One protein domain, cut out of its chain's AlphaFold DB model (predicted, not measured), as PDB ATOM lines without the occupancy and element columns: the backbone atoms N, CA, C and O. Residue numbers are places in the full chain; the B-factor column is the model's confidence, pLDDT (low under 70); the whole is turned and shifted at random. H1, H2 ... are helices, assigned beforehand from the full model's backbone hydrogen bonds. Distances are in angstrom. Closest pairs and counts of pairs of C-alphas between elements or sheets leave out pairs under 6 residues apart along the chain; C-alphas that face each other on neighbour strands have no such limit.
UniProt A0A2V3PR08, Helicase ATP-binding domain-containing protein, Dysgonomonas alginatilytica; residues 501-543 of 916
ATOM      1  N   ILE A 501      13.246  16.426 -38.038       86.19
ATOM      2  CA  ILE A 501      13.665  16.116 -36.666       86.19
ATOM      3  C   ILE A 501      12.593  16.591 -35.682       86.19
ATOM      4  O   ILE A 501      12.239  15.858 -34.758       86.19
ATOM      5  N   ARG A 502      12.016  17.777 -35.907       85.69
ATOM      6  CA  ARG A 502      10.941  18.349 -35.091       85.69
ATOM      7  C   ARG A 502       9.686  17.486 -35.107       85.69
ATOM      8  O   ARG A 502       9.119  17.251 -34.042       85.69
ATOM      9  N   VAL A 503       9.255  17.007 -36.277       85.25
ATOM     10  CA  VAL A 503       8.104  16.096 -36.386       85.25
ATOM     11  C   VAL A 503       8.386  14.800 -35.632       85.25
ATOM     12  O   VAL A 503       7.572  14.384 -34.808       85.25
ATOM     13  N   LYS A 504       9.564  14.194 -35.834       87.75
ATOM     14  CA  LYS A 504       9.927  12.949 -35.148       87.75
ATOM     15  C   LYS A 504       9.989  13.124 -33.631       87.75
ATOM     16  O   LYS A 504       9.431  12.300 -32.913       87.75
ATOM     17  N   TYR A 505      10.625  14.189 -33.152       89.19
ATOM     18  CA  TYR A 505      10.664  14.528 -31.731       89.19
ATOM     19  C   TYR A 505       9.252  14.717 -31.167       89.19
ATOM     20  O   TYR A 505       8.936  14.148 -30.129       89.19
ATOM     21  N   GLY A 506       8.388  15.453 -31.875       88.69
ATOM     22  CA  GLY A 506       7.004  15.692 -31.467       88.69
ATOM     23  C   GLY A 506       6.182  14.409 -31.328       88.69
ATOM     24  O   GLY A 506       5.432  14.290 -30.364       88.69
ATOM     25  N   LEU A 507       6.361  13.443 -32.235       86.56
ATOM     26  CA  LEU A 507       5.711  12.130 -32.153       86.56
ATOM     27  C   LEU A 507       6.181  11.345 -30.920       86.56
ATOM     28  O   LEU A 507       5.354  10.966 -30.101       86.56
ATOM     29  N   ILE A 508       7.500  11.186 -30.736       88.38
ATOM     30  CA  ILE A 508       8.042  10.447 -29.578       88.38
ATOM     31  C   ILE A 508       7.637  11.133 -28.266       88.38
ATOM     32  O   ILE A 508       7.294  10.461 -27.301       88.38
ATOM     33  N   TYR A 509       7.661  12.468 -28.221       90.50
ATOM     34  CA  TYR A 509       7.215  13.233 -27.059       90.50
ATOM     35  C   TYR A 509       5.728  12.994 -26.770       90.50
ATOM     36  O   TYR A 509       5.355  12.789 -25.619       90.50
ATOM     37  N   ALA A 510       4.873  13.023 -27.799       90.75
ATOM     38  CA  ALA A 510       3.438  12.805 -27.656       90.75
ATOM     39  C   ALA A 510       3.114  11.403 -27.119       90.75
ATOM     40  O   ALA A 510       2.228  11.287 -26.270       90.75
ATOM     41  N   ASP A 511       3.864  10.385 -27.551       91.19
ATOM     42  CA  ASP A 511       3.688   8.988 -27.132       91.19
ATOM     43  C   ASP A 511       3.878   8.790 -25.621       91.19
ATOM     44  O   ASP A 511       3.222   7.937 -25.031       91.19
ATOM     45  N   VAL A 512       4.737   9.598 -24.987       93.06
ATOM     46  CA  VAL A 512       5.030   9.528 -23.540       93.06
ATOM     47  C   VAL A 512       4.564  10.765 -22.767       93.06
ATOM     48  O   VAL A 512       4.993  11.017 -21.638       93.06
ATOM     49  N   LYS A 513       3.717  11.603 -23.377       93.75
ATOM     50  CA  LYS A 513       3.346  12.904 -22.807       93.75
ATOM     51  C   LYS A 513       2.646  12.765 -21.457       93.75
ATOM     52  O   LYS A 513       2.909  13.558 -20.561       93.75
ATOM     53  N   LYS A 514       1.780  11.761 -21.296       94.88
ATOM     54  CA  LYS A 514       1.044  11.538 -20.041       94.88
ATOM     55  C   LYS A 514       1.996  11.218 -18.892       94.88
ATOM     56  O   LYS A 514       1.810  11.702 -17.782       94.88
ATOM     57  N   GLU A 515       3.023  10.425 -19.168       95.50
ATOM     58  CA  GLU A 515       4.067  10.045 -18.228       95.50
ATOM     59  C   GLU A 515       4.947  11.248 -17.878       95.50
ATOM     60  O   GLU A 515       5.270  11.443 -16.707       95.50
ATOM     61  N   ILE A 516       5.296  12.081 -18.868       93.38
ATOM     62  CA  ILE A 516       6.018  13.342 -18.646       93.38
ATOM     63  C   ILE A 516       5.200  14.272 -17.744       93.38
ATOM     64  O   ILE A 516       5.719  14.734 -16.730       93.38
ATOM     65  N   ASP A 517       3.931  14.516 -18.083       94.38
ATOM     66  CA  ASP A 517       3.042  15.416 -17.343       94.38
ATOM     67  C   ASP A 517       2.855  14.927 -15.893       94.38
ATOM     68  O   ASP A 517       2.965  15.717 -14.958       94.38
ATOM     69  N   LEU A 518       2.697  13.613 -15.685       94.06
ATOM     70  CA  LEU A 518       2.623  13.005 -14.352       94.06
ATOM     71  C   LEU A 518       3.920  13.188 -13.548       94.06
ATOM     72  O   LEU A 518       3.882  13.429 -12.341       94.06
ATOM     73  N   VAL A 519       5.087  13.043 -14.186       93.19
ATOM     74  CA  VAL A 519       6.383  13.266 -13.526       93.19
ATOM     75  C   VAL A 519       6.559  14.736 -13.150       93.19
ATOM     76  O   VAL A 519       7.070  15.007 -12.061       93.19
ATOM     77  N   LEU A 520       6.140  15.667 -14.012       91.25
ATOM     78  CA  LEU A 520       6.176  17.104 -13.739       91.25
ATOM     79  C   LEU A 520       5.252  17.462 -12.574       91.25
ATOM     80  O   LEU A 520       5.726  18.051 -11.609       91.25
ATOM     81  N   GLU A 521       3.999  17.000 -12.589       93.69
ATOM     82  CA  GLU A 521       3.045  17.199 -11.490       93.69
ATOM     83  C   GLU A 521       3.618  16.692 -10.160       93.69
ATOM     84  O   GLU A 521       3.681  17.436  -9.187       93.69
ATOM     85  N   LYS A 522       4.137  15.457 -10.129       91.25
ATOM     86  CA  LYS A 522       4.760  14.877  -8.925       91.25
ATOM     87  C   LYS A 522       6.033  15.599  -8.481       91.25
ATOM     88  O   LYS A 522       6.443  15.488  -7.325       91.25
ATOM     89  N   THR A 523       6.720  16.272  -9.400       88.62
ATOM     90  CA  THR A 523       7.877  17.107  -9.061       88.62
ATOM     91  C   THR A 523       7.407  18.407  -8.416       88.62
ATOM     92  O   THR A 523       7.940  18.784  -7.374       88.62
ATOM     93  N   ASP A 524       6.372  19.037  -8.973       89.25
ATOM     94  CA  ASP A 524       5.791  20.284  -8.472       89.25
ATOM     95  C   ASP A 524       5.085  20.103  -7.115       89.25
ATOM     96  O   ASP A 524       5.128  21.003  -6.276       89.25
ATOM     97  N   THR A 525       4.491  18.931  -6.848       91.50
ATOM     98  CA  THR A 525       3.899  18.588  -5.538       91.50
ATOM     99  C   THR A 525       4.931  18.189  -4.478       91.50
ATOM    100  O   THR A 525       4.562  17.943  -3.330       91.50
ATOM    101  N   GLY A 526       6.219  18.111  -4.832       88.56
ATOM    102  CA  GLY A 526       7.293  17.696  -3.923       88.56
ATOM    103  C   GLY A 526       7.364  16.184  -3.666       88.56
ATOM    104  O   GLY A 526       8.268  15.720  -2.976       88.56
ATOM    105  N   GLU A 527       6.495  15.367  -4.268       91.19
ATOM    106  CA  GLU A 527       6.536  13.899  -4.120       91.19
ATOM    107  C   GLU A 527       7.860  13.282  -4.606       91.19
ATOM    108  O   GLU A 527       8.217  12.167  -4.221       91.19
ATOM    109  N   ARG A 528       8.600  14.002  -5.456       90.81
ATOM    110  CA  ARG A 528       9.907  13.591  -5.986       90.81
ATOM    111  C   ARG A 528      11.103  14.318  -5.360       90.81
ATOM    112  O   ARG A 528      12.198  14.196  -5.901       90.81
ATOM    113  N   GLU A 529      10.935  15.030  -4.242       86.94
ATOM    114  CA  GLU A 529      11.950  15.932  -3.654       86.94
ATOM    115  C   GLU A 529      13.300  15.255  -3.308       86.94
ATOM    116  O   GLU A 529      14.325  15.923  -3.219       86.94
ATOM    117  N   TYR A 530      13.351  13.920  -3.229       88.88
ATOM    118  CA  TYR A 530      14.580  13.152  -2.960       88.88
ATOM    119  C   TYR A 530      14.845  12.026  -3.970       88.88
ATOM    120  O   TYR A 530      15.638  11.120  -3.711       88.88
ATOM    121  N   LEU A 531      14.169  12.053  -5.120       88.38
ATOM    122  CA  LEU A 531      14.348  11.071  -6.188       88.38
ATOM    123  C   LEU A 531      15.266  11.619  -7.290       88.38
ATOM    124  O   LEU A 531      15.397  12.836  -7.437       88.38
ATOM    125  N   PRO A 532      15.882  10.749  -8.118       88.94
ATOM    126  CA  PRO A 532      16.635  11.200  -9.281       88.94
ATOM    127  C   PRO A 532      15.806  12.126 -10.180       88.94
ATOM    128  O   PRO A 532      14.610  11.889 -10.414       88.94
ATOM    129  N   SER A 533      16.463  13.169 -10.699       84.38
ATOM    130  CA  SER A 533      15.846  14.099 -11.640       84.38
ATOM    131  C   SER A 533      15.430  13.350 -12.900       84.38
ATOM    132  O   SER A 533      16.242  12.672 -13.528       84.38
ATOM    133  N   LEU A 534      14.158  13.480 -13.263       88.50
ATOM    134  CA  LEU A 534      13.626  12.984 -14.521       88.50
ATOM    135  C   LEU A 534      13.182  14.189 -15.336       88.50
ATOM    136  O   LEU A 534      12.138  14.779 -15.076       88.50
ATOM    137  N   ARG A 535      14.010  14.566 -16.306       84.69
ATOM    138  CA  ARG A 535      13.667  15.554 -17.324       84.69
ATOM    139  C   ARG A 535      13.691  14.852 -18.664       84.69
ATOM    140  O   ARG A 535      14.674  14.194 -18.997       84.69
ATOM    141  N   TYR A 536      12.592  14.960 -19.399       88.94
ATOM    142  CA  TYR A 536      12.567  14.457 -20.760       88.94
ATOM    143  C   TYR A 536      13.530  15.289 -21.622       88.94
ATOM    144  O   TYR A 536      13.548  16.513 -21.451       88.94
ATOM    145  N   PRO A 537      14.322  14.670 -22.519       90.00
ATOM    146  CA  PRO A 537      15.289  15.403 -23.320       90.00
ATOM    147  C   PRO A 537      14.643  16.550 -24.097       90.00
ATOM    148  O   PRO A 537      13.592  16.379 -24.723       90.00
ATOM    149  N   SER A 538      15.282  17.717 -24.087       89.75
ATOM    150  CA  SER A 538      14.852  18.836 -24.930       89.75
ATOM    151  C   SER A 538      15.030  18.509 -26.421       89.75
ATOM    152  O   SER A 538      15.754  17.578 -26.787       89.75
ATOM    153  N   LYS A 539      14.401  19.293 -27.310       89.38
ATOM    154  CA  LYS A 539      14.589  19.159 -28.768       89.38
ATOM    155  C   LYS A 539      16.074  19.220 -29.148       89.38
ATOM    156  O   LYS A 539      16.526  18.426 -29.964       89.38
ATOM    157  N   ASP A 540      16.829  20.120 -28.525       87.44
ATOM    158  CA  ASP A 540      18.249  20.333 -28.810       87.44
ATOM    159  C   ASP A 540      19.114  19.164 -28.312       87.44
ATOM    160  O   ASP A 540      20.010  18.705 -29.020       87.44
ATOM    161  N   GLU A 541      18.802  18.609 -27.137       88.25
ATOM    162  CA  GLU A 541      19.453  17.395 -26.620       88.25
ATOM    163  C   GLU A 541      19.156  16.177 -27.503       88.25
ATOM    164  O   GLU A 541      20.046  15.372 -27.794       88.25
ATOM    165  N   PHE A 542      17.912  16.051 -27.973       89.06
ATOM    166  CA  PHE A 542      17.529  15.025 -28.936       89.06
ATOM    167  C   PHE A 542      18.279  15.201 -30.262       89.06
ATOM    168  O   PHE A 542      18.805  14.229 -30.801       89.06
ATOM    169  N   MET A 543      18.383  16.431 -30.763       88.12
ATOM    170  CA  MET A 543      19.066  16.756 -32.013       88.12
ATOM    171  C   MET A 543      20.561  16.424 -31.955       88.12
ATOM    172  O   MET A 543      21.061  15.744 -32.847       88.12
TER     173      MET A 543
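This is residues 501 to 543 of the 916 residues of the protein "Helicase ATP-binding domain-containing protein" of Dysgonomonas alginatilytica (UniProt A0A2V3PR08). Two helices, H2 and H1, follow end to end as one bowed arm; after H2 the chain folds back through a long unnamed stretch, residues 525 to 538, to the short H3, which packs on H1, making a long, narrow loop. The 43 printed residues hold three named helices, in the order H1, H2, H3, and no named strand: all helix. The whole is loose, with a radius of gyration of the C-alphas of 11.9 A, and elongated, spanning 33 by 18 by 11 A.

Start at the longest helix, H2, residues 513 to 524. It is near H1, residues 501 to 511, and the two meet only through their link. H2 is apart from H3, residues 539 to 543. Look at Tyr 505 and Lys 539: H1 and H3 touch there, their closest C-alphas 6.8 A apart. In H1, H2 and H3 every O i to N i+4 pair is within hydrogen-bond range.

Find C-alpha 513 at (3.346, 12.904, -22.807); H2 runs 16.3 A to C-alpha 524. H1 runs 15.5 A from C-alpha 501 at (13.665, 16.116, -36.666). H3 ends at C-alpha 543, (19.066, 16.756, -32.013).

The C-alphas of Val 503 and Tyr 530 are the farthest apart, 34.2 A. The link H1 to H2 is tight; H2 to H3 is long, 14 residues. The printed part has no cut, and no printed residue is under 70 in pLDDT.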